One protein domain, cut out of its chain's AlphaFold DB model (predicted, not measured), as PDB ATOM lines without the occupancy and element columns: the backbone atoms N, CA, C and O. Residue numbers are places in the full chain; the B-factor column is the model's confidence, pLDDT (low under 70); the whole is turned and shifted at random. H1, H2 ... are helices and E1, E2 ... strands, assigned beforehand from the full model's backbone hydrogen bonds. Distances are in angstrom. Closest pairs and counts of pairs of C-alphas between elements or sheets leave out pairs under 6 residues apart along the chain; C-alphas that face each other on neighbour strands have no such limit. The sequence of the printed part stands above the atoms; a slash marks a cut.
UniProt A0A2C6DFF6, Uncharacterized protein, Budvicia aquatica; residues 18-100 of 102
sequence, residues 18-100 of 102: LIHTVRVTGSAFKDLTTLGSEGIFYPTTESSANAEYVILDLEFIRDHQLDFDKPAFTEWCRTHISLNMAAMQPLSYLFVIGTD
ATOM      1  N   LEU A  18       8.669 -12.920   3.600       84.12
ATOM      2  CA  LEU A  18       8.586 -13.295   2.192       84.12
ATOM      3  C   LEU A  18       8.329 -14.793   2.060       84.12
ATOM      4  O   LEU A  18       9.163 -15.620   2.427       84.12
ATOM      5  N   ILE A  19       7.178 -15.125   1.476       86.00
ATOM      6  CA  ILE A  19       6.765 -16.500   1.196       86.00
ATOM      7  C   ILE A  19       6.927 -16.780  -0.295       86.00
ATOM      8  O   ILE A  19       6.392 -16.051  -1.136       86.00
ATOM      9  N   HIS A  20       7.629 -17.857  -0.637       85.75
ATOM     10  CA  HIS A  20       7.668 -18.366  -2.006       85.75
ATOM     11  C   HIS A  20       6.911 -19.686  -2.113       85.75
ATOM     12  O   HIS A  20       7.138 -20.593  -1.320       85.75
ATOM     13  N   THR A  21       6.019 -19.801  -3.098       88.75
ATOM     14  CA  THR A  21       5.286 -21.041  -3.370       88.75
ATOM     15  C   THR A  21       5.894 -21.771  -4.554       88.75
ATOM     16  O   THR A  21       6.050 -21.187  -5.627       88.75
ATOM     17  N   VAL A  22       6.176 -23.058  -4.374       89.00
ATOM     18  CA  VAL A  22       6.711 -23.945  -5.409       89.00
ATOM     19  C   VAL A  22       5.845 -25.194  -5.532       89.00
ATOM     20  O   VAL A  22       5.336 -25.714  -4.538       89.00
ATOM     21  N   ARG A  23       5.677 -25.671  -6.766       90.69
ATOM     22  CA  ARG A  23       5.087 -26.980  -7.057       90.69
ATOM     23  C   ARG A  23       6.198 -27.926  -7.476       90.69
ATOM     24  O   ARG A  23       7.049 -27.541  -8.274       90.69
ATOM     25  N   VAL A  24       6.188 -29.128  -6.922       91.25
ATOM     26  CA  VAL A  24       7.162 -30.185  -7.193       91.25
ATOM     27  C   VAL A  24       6.436 -31.516  -7.337       91.25
ATOM     28  O   VAL A  24       5.316 -31.670  -6.855       91.25
ATOM     29  N   THR A  25       7.075 -32.476  -8.000       91.94
ATOM     30  CA  THR A  25       6.564 -33.850  -8.124       91.94
ATOM     31  C   THR A  25       6.347 -34.485  -6.747       91.94
ATOM     32  O   THR A  25       7.102 -34.166  -5.821       91.94
ATOM     33  N   GLY A  26       5.430 -35.452  -6.617       89.62
ATOM     34  CA  GLY A  26       5.212 -36.170  -5.352       89.62
ATOM     35  C   GLY A  26       6.479 -36.840  -4.796       89.62
ATOM     36  O   GLY A  26       6.736 -36.799  -3.594       89.62
ATOM     37  N   SER A  27       7.349 -37.372  -5.663       91.38
ATOM     38  CA  SER A  27       8.642 -37.946  -5.252       91.38
ATOM     39  C   SER A  27       9.570 -36.912  -4.607       91.38
ATOM     40  O   SER A  27      10.045 -37.124  -3.496       91.38
ATOM     41  N   ALA A  28       9.765 -35.765  -5.260       92.50
ATOM     42  CA  ALA A  28      10.558 -34.664  -4.718       92.50
ATOM     43  C   ALA A  28      10.000 -34.146  -3.384       92.50
ATOM     44  O   ALA A  28      10.767 -33.823  -2.479       92.50
ATOM     45  N   PHE A  29       8.674 -34.074  -3.242       92.62
ATOM     46  CA  PHE A  29       8.039 -33.701  -1.980       92.62
ATOM     47  C   PHE A  29       8.359 -34.704  -0.869       92.62
ATOM     48  O   PHE A  29       8.773 -34.317   0.224       92.62
ATOM     49  N   LYS A  30       8.243 -36.001  -1.164       91.19
ATOM     50  CA  LYS A  30       8.593 -37.055  -0.216       91.19
ATOM     51  C   LYS A  30      10.055 -36.957   0.211       91.19
ATOM     52  O   LYS A  30      10.313 -36.949   1.412       91.19
ATOM     53  N   ASP A  31      10.979 -36.797  -0.735       93.69
ATOM     54  CA  ASP A  31      12.408 -36.638  -0.444       93.69
ATOM     55  C   ASP A  31      12.653 -35.467   0.522       93.69
ATOM     56  O   ASP A  31      13.335 -35.635   1.532       93.69
ATOM     57  N   LEU A  32      12.011 -34.316   0.289       92.75
ATOM     58  CA  LEU A  32      12.100 -33.140   1.161       92.75
ATOM     59  C   LEU A  32      11.673 -33.440   2.604       92.75
ATOM     60  O   LEU A  32      12.354 -33.063   3.554       92.75
ATOM     61  N   THR A  33      10.551 -34.134   2.774       90.50
ATOM     62  CA  THR A  33       9.973 -34.426   4.099       90.50
ATOM     63  C   THR A  33      10.752 -35.483   4.883       90.50
ATOM     64  O   THR A  33      10.518 -35.666   6.074       90.50
ATOM     65  N   THR A  34      11.703 -36.165   4.236       92.19
ATOM     66  CA  THR A  34      12.622 -37.104   4.898       92.19
ATOM     67  C   THR A  34      13.905 -36.450   5.410       92.19
ATOM     68  O   THR A  34      14.670 -37.111   6.108       92.19
ATOM     69  N   LEU A  35      14.140 -35.169   5.101       91.31
ATOM     70  CA  LEU A  35      15.359 -34.457   5.502       91.31
ATOM     71  C   LEU A  35      15.391 -34.086   6.988       91.31
ATOM     72  O   LEU A  35      16.436 -33.688   7.486       91.31
ATOM     73  N   GLY A  36      14.264 -34.206   7.681       87.69
ATOM     74  CA  GLY A  36      14.086 -33.855   9.084       87.69
ATOM     75  C   GLY A  36      12.689 -33.293   9.306       87.69
ATOM     76  O   GLY A  36      11.926 -33.117   8.355       87.69
ATOM     77  N   SER A  37      12.344 -33.037  10.560       85.00
ATOM     78  CA  SER A  37      10.998 -32.599  10.941       85.00
ATOM     79  C   SER A  37      10.969 -31.196  11.539       85.00
ATOM     80  O   SER A  37       9.952 -30.505  11.449       85.00
ATOM     81  N   GLU A  38      12.077 -30.737  12.114       87.00
ATOM     82  CA  GLU A  38      12.168 -29.416  12.715       87.00
ATOM     83  C   GLU A  38      12.255 -28.326  11.638       87.00
ATOM     84  O   GLU A  38      12.984 -28.432  10.653       87.00
ATOM     85  N   GLY A  39      11.487 -27.251  11.822       81.69
ATOM     86  CA  GLY A  39      11.356 -26.181  10.827       81.69
ATOM     87  C   GLY A  39      10.365 -26.475   9.700       81.69
ATOM     88  O   GLY A  39      10.137 -25.604   8.862       81.69
ATOM     89  N   ILE A  40       9.730 -27.651   9.698       87.19
ATOM     90  CA  ILE A  40       8.569 -27.945   8.856       87.19
ATOM     91  C   ILE A  40       7.286 -27.670   9.650       87.19
ATOM     92  O   ILE A  40       7.067 -28.209  10.734       87.19
ATOM     93  N   PHE A  41       6.408 -26.851   9.081       82.56
ATOM     94  CA  PHE A  41       5.072 -26.568   9.586       82.56
ATOM     95  C   PHE A  41       3.986 -27.206   8.717       82.56
ATOM     96  O   PHE A  41       4.114 -27.292   7.492       82.56
ATOM     97  N   TYR A  42       2.866 -27.516   9.385       72.06
ATOM     98  CA  TYR A  42       1.682 -28.222   8.880       72.06
ATOM     99  C   TYR A  42       1.919 -29.707   8.561       72.06
ATOM    100  O   TYR A  42       3.027 -30.103   8.208       72.06
ATOM    101  N   PRO A  43       0.893 -30.561   8.731       60.78
ATOM    102  CA  PRO A  43       1.038 -31.977   8.444       60.78
ATOM    103  C   PRO A  43       1.216 -32.216   6.941       60.78
ATOM    104  O   PRO A  43       0.504 -31.627   6.128       60.78
ATOM    105  N   THR A  44       2.106 -33.156   6.609       62.81
ATOM    106  CA  THR A  44       2.216 -33.899   5.339       62.81
ATOM    107  C   THR A  44       0.954 -34.731   5.090       62.81
ATOM    108  O   THR A  44       0.973 -35.953   4.993       62.81
ATOM    109  N   THR A  45      -0.203 -34.087   5.104       63.81
ATOM    110  CA  THR A  45      -1.475 -34.726   4.791       63.81
ATOM    111  C   THR A  45      -1.856 -34.404   3.367       63.81
ATOM    112  O   THR A  45      -1.781 -33.255   2.931       63.81
ATOM    113  N   GLU A  46      -2.314 -35.437   2.674       63.00
ATOM    114  CA  GLU A  46      -2.944 -35.338   1.372       63.00
ATOM    115  C   GLU A  46      -4.158 -34.397   1.464       63.00
ATOM    116  O   GLU A  46      -5.105 -34.615   2.229       63.00
ATOM    117  N   SER A  47      -4.112 -33.299   0.716       63.66
ATOM    118  CA  SER A  47      -5.276 -32.467   0.447       63.66
ATOM    119  C   SER A  47      -6.295 -33.282  -0.349       63.66
ATOM    120  O   SER A  47      -5.928 -34.153  -1.135       63.66
ATOM    121  N   SER A  48      -7.576 -32.927  -0.247       59.44
ATOM    122  CA  SER A  48      -8.688 -33.526  -1.011       59.44
ATOM    123  C   SER A  48      -8.545 -33.452  -2.545       59.44
ATOM    124  O   SER A  48      -9.412 -33.941  -3.266       59.44
ATOM    125  N   ALA A  49      -7.458 -32.855  -3.039       63.53
ATOM    126  CA  ALA A  49      -7.100 -32.681  -4.439       63.53
ATOM    127  C   ALA A  49      -5.827 -33.454  -4.868       63.53
ATOM    128  O   ALA A  49      -5.153 -32.997  -5.786       63.53
ATOM    129  N   ASN A  50      -5.475 -34.584  -4.230       72.69
ATOM    130  CA  ASN A  50      -4.264 -35.383  -4.532       72.69
ATOM    131  C   ASN A  50      -2.966 -34.551  -4.511       72.69
ATOM    132  O   ASN A  50      -2.098 -34.676  -5.377       72.69
ATOM    133  N   ALA A  51      -2.866 -33.636  -3.549       79.62
ATOM    134  CA  ALA A  51      -1.695 -32.788  -3.391       79.62
ATOM    135  C   ALA A  51      -1.288 -32.738  -1.923       79.62
ATOM    136  O   ALA A  51      -2.128 -32.515  -1.053       79.62
ATOM    137  N   GLU A  52      -0.005 -32.903  -1.646       87.75
ATOM    138  CA  GLU A  52       0.569 -32.749  -0.313       87.75
ATOM    139  C   GLU A  52       1.184 -31.355  -0.178       87.75
ATOM    140  O   GLU A  52       1.584 -30.739  -1.170       87.75
ATOM    141  N   TYR A  53       1.245 -30.817   1.038       89.19
ATOM    142  CA  TYR A  53       1.827 -29.498   1.259       89.19
ATOM    143  C   TYR A  53       2.573 -29.398   2.584       89.19
ATOM    144  O   TYR A  53       2.177 -29.990   3.584       89.19
ATOM    145  N   VAL A  54       3.646 -28.607   2.584       91.38
ATOM    146  CA  VAL A  54       4.378 -28.199   3.788       91.38
ATOM    147  C   VAL A  54       4.805 -26.744   3.676       91.38
ATOM    148  O   VAL A  54       5.022 -26.224   2.577       91.38
ATOM    149  N   ILE A  55       4.956 -26.083   4.821       91.38
ATOM    150  CA  ILE A  55       5.638 -24.790   4.913       91.38
ATOM    151  C   ILE A  55       6.968 -25.021   5.615       91.38
ATOM    152  O   ILE A  55       6.991 -25.551   6.717       91.38
ATOM    153  N   LEU A  56       8.067 -24.598   5.002       91.69
ATOM    154  CA  LEU A  56       9.372 -24.575   5.646       91.69
ATOM    155  C   LEU A  56       9.643 -23.177   6.178       91.69
ATOM    156  O   LEU A  56       9.542 -22.204   5.428       91.69
ATOM    157  N   ASP A  57      10.018 -23.100   7.448       91.38
ATOM    158  CA  ASP A  57      10.552 -21.899   8.077       91.38
ATOM    159  C   ASP A  57      12.038 -21.782   7.769       91.38
ATOM    160  O   ASP A  57      12.896 -22.429   8.378       91.38
ATOM    161  N   LEU A  58      12.347 -20.976   6.761       89.31
ATOM    162  CA  LEU A  58      13.710 -20.830   6.284       89.31
ATOM    163  C   LEU A  58      14.567 -20.027   7.262       89.31
ATOM    164  O   LEU A  58      15.782 -20.212   7.267       89.31
ATOM    165  N   GLU A  59      13.981 -19.153   8.078       87.19
ATOM    166  CA  GLU A  59      14.701 -18.422   9.125       87.19
ATOM    167  C   GLU A  59      15.109 -19.372  10.243       87.19
ATOM    168  O   GLU A  59      16.294 -19.480  10.568       87.19
ATOM    169  N   PHE A  60      14.161 -20.163  10.740       89.31
ATOM    170  CA  PHE A  60      14.421 -21.153  11.772       89.31
ATOM    171  C   PHE A  60      15.454 -22.188  11.311       89.31
ATOM    172  O   PHE A  60      16.448 -22.414  12.005       89.31
ATOM    173  N   ILE A  61      15.287 -22.734  10.098       89.12
ATOM    174  CA  ILE A  61      16.235 -23.681   9.494       89.12
ATOM    175  C   ILE A  61      17.615 -23.047   9.296       89.12
ATOM    176  O   ILE A  61      18.621 -23.730   9.478       89.12
ATOM    177  N   ARG A  62      17.729 -21.764   8.934       86.81
ATOM    178  CA  ARG A  62      19.044 -21.112   8.795       86.81
ATOM    179  C   ARG A  62      19.727 -20.932  10.146       86.81
ATOM    180  O   ARG A  62      20.877 -21.354  10.286       86.81
ATOM    181  N   ASP A  63      19.010 -20.393  11.121       87.44
ATOM    182  CA  ASP A  63      19.613 -19.813  12.322       87.44
ATOM    183  C   ASP A  63      19.803 -20.821  13.465       87.44
ATOM    184  O   ASP A  63      20.579 -20.568  14.387       87.44
ATOM    185  N   HIS A  64      19.161 -21.994  13.391       87.25
ATOM    186  CA  HIS A  64      19.182 -22.994  14.461       87.25
ATOM    187  C   HIS A  64      19.835 -24.308  14.031       87.25
ATOM    188  O   HIS A  64      19.853 -24.669  12.855       87.25
ATOM    189  N   GLN A  65      20.403 -25.041  14.988       87.38
ATOM    190  CA  GLN A  65      20.852 -26.412  14.761       87.38
ATOM    191  C   GLN A  65      19.660 -27.348  14.964       87.38
ATOM    192  O   GLN A  65      19.175 -27.465  16.084       87.38
ATOM    193  N   LEU A  66      19.208 -27.966  13.875       87.44
ATOM    194  CA  LEU A  66      18.002 -28.788  13.809       87.44
ATOM    195  C   LEU A  66      18.339 -30.224  13.379       87.44
ATOM    196  O   LEU A  66      19.437 -30.470  12.868       87.44
ATOM    197  N   ASP A  67      17.385 -31.144  13.519       89.38
ATOM    198  CA  ASP A  67      17.405 -32.465  12.868       89.38
ATOM    199  C   ASP A  67      17.341 -32.376  11.328       89.38
ATOM    200  O   ASP A  67      17.678 -33.337  10.641       89.38
ATOM    201  N   PHE A  68      16.953 -31.211  10.801       91.50
ATOM    202  CA  PHE A  68      16.811 -30.918   9.381       91.50
ATOM    203  C   PHE A  68      18.164 -30.796   8.652       91.50
ATOM    204  O   PHE A  68      18.974 -29.900   8.924       91.50
ATOM    205  N   ASP A  69      18.397 -31.670   7.670       92.50
ATOM    206  CA  ASP A  69      19.628 -31.746   6.878       92.50
ATOM    207  C   ASP A  69      19.737 -30.576   5.879       92.50
ATOM    208  O   ASP A  69      19.285 -30.628   4.730       92.50
ATOM    209  N   LYS A  70      20.367 -29.481   6.325       89.69
ATOM    210  CA  LYS A  70      20.563 -28.265   5.513       89.69
ATOM    211  C   LYS A  70      21.403 -28.501   4.243       89.69
ATOM    212  O   LYS A  70      21.054 -27.927   3.201       89.69
ATOM    213  N   PRO A  71      22.511 -29.276   4.273       90.69
ATOM    214  CA  PRO A  71      23.231 -29.655   3.056       90.69
ATOM    215  C   PRO A  71      22.356 -30.381   2.030       90.69
ATOM    216  O   PRO A  71      22.336 -29.977   0.864       90.69
ATOM    217  N   ALA A  72      21.600 -31.397   2.451       92.25
ATOM    218  CA  ALA A  72      20.703 -32.132   1.565       92.25
ATOM    219  C   ALA A  72      19.578 -31.235   1.032       92.25
ATOM    220  O   ALA A  72      19.278 -31.269  -0.161       92.25
ATOM    221  N   PHE A  73      19.030 -30.350   1.868       91.44
ATOM    222  CA  PHE A  73      18.031 -29.368   1.443       91.44
ATOM    223  C   PHE A  73      18.575 -28.409   0.376       91.44
ATOM    224  O   PHE A  73      17.896 -28.100  -0.600       91.44
ATOM    225  N   THR A  74      19.832 -27.981   0.506       88.69
ATOM    226  CA  THR A  74      20.487 -27.129  -0.499       88.69
ATOM    227  C   THR A  74      20.576 -27.823  -1.861       88.69
ATOM    228  O   THR A  74      20.343 -27.189  -2.894       88.69
ATOM    229  N   GLU A  75      20.910 -29.116  -1.876       91.38
ATOM    230  CA  GLU A  75      20.945 -29.914  -3.106       91.38
ATOM    231  C   GLU A  75      19.546 -30.125  -3.686       91.38
ATOM    232  O   GLU A  75      19.333 -29.957  -4.891       91.38
ATOM    233  N   TRP A  76      18.578 -30.416  -2.818       93.25
ATOM    234  CA  TRP A  76      17.175 -30.560  -3.184       93.25
ATOM    235  C   TRP A  76      16.655 -29.295  -3.878       93.25
ATOM    236  O   TRP A  76      16.091 -29.368  -4.972       93.25
ATOM    237  N   CYS A  77      16.935 -28.114  -3.320       89.81
ATOM    238  CA  CYS A  77      16.518 -26.846  -3.916       89.81
ATOM    239  C   CYS A  77      17.149 -26.600  -5.291       89.81
ATOM    240  O   CYS A  77      16.478 -26.128  -6.217       89.81
ATOM    241  N   ARG A  78      18.428 -26.952  -5.458       87.50
ATOM    242  CA  ARG A  78      19.103 -26.841  -6.756       87.50
ATOM    243  C   ARG A  78      18.461 -27.759  -7.796       87.50
ATOM    244  O   ARG A  78      18.302 -27.346  -8.941       87.50
ATOM    245  N   THR A  79      18.086 -28.967  -7.382       90.69
ATOM    246  CA  THR A  79      17.564 -30.019  -8.259       90.69
ATOM    247  C   THR A  79      16.117 -29.764  -8.677       90.69
ATOM    248  O   THR A  79      15.802 -29.857  -9.861       90.69
ATOM    249  N   HIS A  80      15.236 -29.415  -7.735       89.81
ATOM    250  CA  HIS A  80      13.786 -29.434  -7.972       89.81
ATOM    251  C   HIS A  80      13.160 -28.064  -8.223       89.81
ATOM    252  O   HIS A  80      12.136 -27.984  -8.894       89.81
ATOM    253  N   ILE A  81      13.759 -26.980  -7.722       85.75
ATOM    254  CA  ILE A  81      13.194 -25.626  -7.864       85.75
ATOM    255  C   ILE A  81      14.144 -24.655  -8.572       85.75
ATOM    256  O   ILE A  81      13.803 -23.491  -8.763       85.75
ATOM    257  N   SER A  82      15.326 -25.125  -9.000       77.38
ATOM    258  CA  SER A  82      16.343 -24.320  -9.696       77.38
ATOM    259  C   SER A  82      16.741 -23.037  -8.944       77.38
ATOM    260  O   SER A  82      17.150 -22.045  -9.554       77.38
ATOM    261  N   LEU A  83      16.634 -23.045  -7.611       71.88
ATOM    262  CA  LEU A  83      17.056 -21.947  -6.742       71.88
ATOM    263  C   LEU A  83      18.307 -22.351  -5.967       71.88
ATOM    264  O   LEU A  83      18.436 -23.478  -5.494       71.88
ATOM    265  N   ASN A  84      19.239 -21.410  -5.822       67.00
ATOM    266  CA  ASN A  84      20.372 -21.563  -4.915       67.00
ATOM    267  C   ASN A  84      20.055 -20.921  -3.553       67.00
ATOM    268  O   ASN A  84      19.188 -20.055  -3.449       67.00
ATOM    269  N   MET A  85      20.786 -21.311  -2.504       64.94
ATOM    270  CA  MET A  85      20.577 -20.785  -1.144       64.94
ATOM    271  C   MET A  85      20.693 -19.257  -1.061       64.94
ATOM    272  O   MET A  85      19.968 -18.634  -0.296       64.94
ATOM    273  N   ALA A  86      21.542 -18.633  -1.884       67.31
ATOM    274  CA  ALA A  86      21.656 -17.174  -1.944       67.31
ATOM    275  C   ALA A  86      20.360 -16.506  -2.444       67.31
ATOM    276  O   ALA A  86      19.983 -15.446  -1.956       67.31
ATOM    277  N   ALA A  87      19.648 -17.144  -3.377       67.75
ATOM    278  CA  ALA A  87      18.329 -16.708  -3.816       67.75
ATOM    279  C   ALA A  87      17.237 -17.008  -2.780       67.75
ATOM    280  O   ALA A  87      16.196 -16.376  -2.828       67.75
ATOM    281  N   MET A  88      17.446 -17.926  -1.835       72.62
ATOM    282  CA  MET A  88      16.468 -18.217  -0.774       72.62
ATOM    283  C   MET A  88      16.712 -17.439   0.521       72.62
ATOM    284  O   MET A  88      15.828 -17.372   1.366       72.62
ATOM    285  N   GLN A  89      17.876 -16.807   0.665       79.12
ATOM    286  CA  GLN A  89      18.230 -15.999   1.831       79.12
ATOM    287  C   GLN A  89      17.216 -14.893   2.206       79.12
ATOM    288  O   GLN A  89      17.018 -14.713   3.402       79.12
ATOM    289  N   PRO A  90      16.533 -14.198   1.270       78.81
ATOM    290  CA  PRO A  90      15.519 -13.202   1.634       78.81
ATOM    291  C   PRO A  90      14.167 -13.812   2.012       78.81
ATOM    292  O   PRO A  90      13.278 -13.086   2.432       78.81
ATOM    293  N   LEU A  91      13.962 -15.107   1.766       84.12
ATOM    294  CA  LEU A  91      12.689 -15.757   2.031       84.12
ATOM    295  C   LEU A  91      12.628 -16.162   3.503       84.12
ATOM    296  O   LEU A  91      13.567 -16.784   4.019       84.12
ATOM    297  N   SER A  92      11.507 -15.837   4.136       88.31
ATOM    298  CA  SER A  92      11.163 -16.286   5.485       88.31
ATOM    299  C   SER A  92      10.534 -17.674   5.424       88.31
ATOM    300  O   SER A  92      10.890 -18.552   6.204       88.31
ATOM    301  N   TYR A  93       9.696 -17.924   4.409       89.94
ATOM    302  CA  TYR A  93       9.003 -19.201   4.249       89.94
ATOM    303  C   TYR A  93       9.061 -19.748   2.821       89.94
ATOM    304  O   TYR A  93       8.962 -19.010   1.833       89.94
ATOM    305  N   LEU A  94       9.140 -21.073   2.709       91.25
ATOM    306  CA  LEU A  94       8.937 -21.806   1.461       91.25
ATOM    307  C   LEU A  94       7.682 -22.669   1.586       91.25
ATOM    308  O   LEU A  94       7.644 -23.600   2.382       91.25
ATOM    309  N   PHE A  95       6.661 -22.372   0.788       91.31
ATOM    310  CA  PHE A  95       5.460 -23.193   0.690       91.31
ATOM    311  C   PHE A  95       5.619 -24.189  -0.459       91.31
ATOM    312  O   PHE A  95       5.662 -23.795  -1.626       91.31
ATOM    313  N   VAL A  96       5.732 -25.473  -0.134       91.62
ATOM    314  CA  VAL A  96       5.971 -26.541  -1.109       91.62
ATOM    315  C   VAL A  96       4.696 -27.342  -1.282       91.62
ATOM    316  O   VAL A  96       4.102 -27.778  -0.300       91.62
ATOM    317  N   ILE A  97       4.296 -27.542  -2.534       91.00
ATOM    318  CA  ILE A  97       3.149 -28.364  -2.913       91.00
ATOM    319  C   ILE A  97       3.673 -29.555  -3.722       91.00
ATOM    320  O   ILE A  97       4.234 -29.360  -4.801       91.00
ATOM    321  N   GLY A  98       3.496 -30.764  -3.197       91.00
ATOM    322  CA  GLY A  98       3.759 -32.026  -3.880       91.00
ATOM    323  C   GLY A  98       2.532 -32.471  -4.664       91.00
ATOM    324  O   GLY A  98       1.474 -32.681  -4.083       91.00
ATOM    325  N   THR A  99       2.646 -32.594  -5.980       85.94
ATOM    326  CA  THR A  99       1.577 -33.104  -6.848       85.94
ATOM    327  C   THR A  99       2.200 -33.800  -8.053       85.94
ATOM    328  O   THR A  99       3.324 -33.477  -8.424       85.94
ATOM    329  N   ASP A 100       1.511 -34.764  -8.658       79.38
ATOM    330  CA  ASP A 100       1.979 -35.407  -9.894       79.38
ATOM    331  C   ASP A 100       1.545 -34.637 -11.160       79.38
ATOM    332  O   ASP A 100       1.970 -34.968 -12.265       79.38
TER     333      ASP A 100
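Overview. This is residues 18 to 100 of the 102 residues of an uncharacterized protein of Budvicia aquatica (UniProt A0A2C6DFF6). What is the main picture? A three-stranded sheet of E1, E3 and E2 has H1 over one face, and H3 packs side by side with H1, running the opposite way. H2 continues from the end of E2, and residues 40 to 41 of the long link after H1 pair with E2. What is it made of? The printed part has 83 residues with three named strands and four named helices in the order E1 H1 E2 H2 H3 H4 E3; its class is mixed, helices and strands, and the sheet, in order E1 E3 E2, is mixed. How large is it? It is compact, with a radius of gyration of the C-alphas of 11.8 A and spans of 34 by 23 by 22 A.

Arrangement. How do the strands pair? E1, residues 19 to 24, is parallel to E3, residues 93 to 98, with N 22 and O 95 2.9 A apart. E3 is antiparallel to E2, residues 52 to 57, with N 54 and O 96 3.0 A apart. Where are the helices? H1, residues 26 to 33, is on the sheet over E3 at a height over the sheet of 8.1 A, its closest C-alphas to E3 being Gly 26 and Gly 98, 4.6 A apart. H3, residues 70 to 80, is not on the sheet but touches H1 at a shallow tilt of 17 degrees, opposite ways, the closest C-alphas, Ala 28 and His 80, being 7.0 A apart. H2, residues 58 to 63, only grazes the sheet, and H4, residues 85 to 88, is close to but not clearly touching H3, with C-alphas 74 and 85 6.4 A apart. Are the helix backbones in order? In H1, H2 and H3 every O i to N i+4 pair is within hydrogen-bond range; H4 is too short for one.

Along the chain. How long are the elements? E2 measures 17.0 A from first to last C-alpha, E1 and E3 16.1 A each, and H3 15.1 A. Where are the anchors? C-alpha 19 begins E1 at (6.765, -16.500, 1.196), and C-alpha 98 ends E3 at (3.759, -32.026, -3.880).

Size, cuts and confidence. Is anything missing or long? The printed part has no cut, and H1 to E2 is a long link of 18 residues. Where is confidence low? Residues 43 to 49 and 84 to 87 have pLDDT under 70.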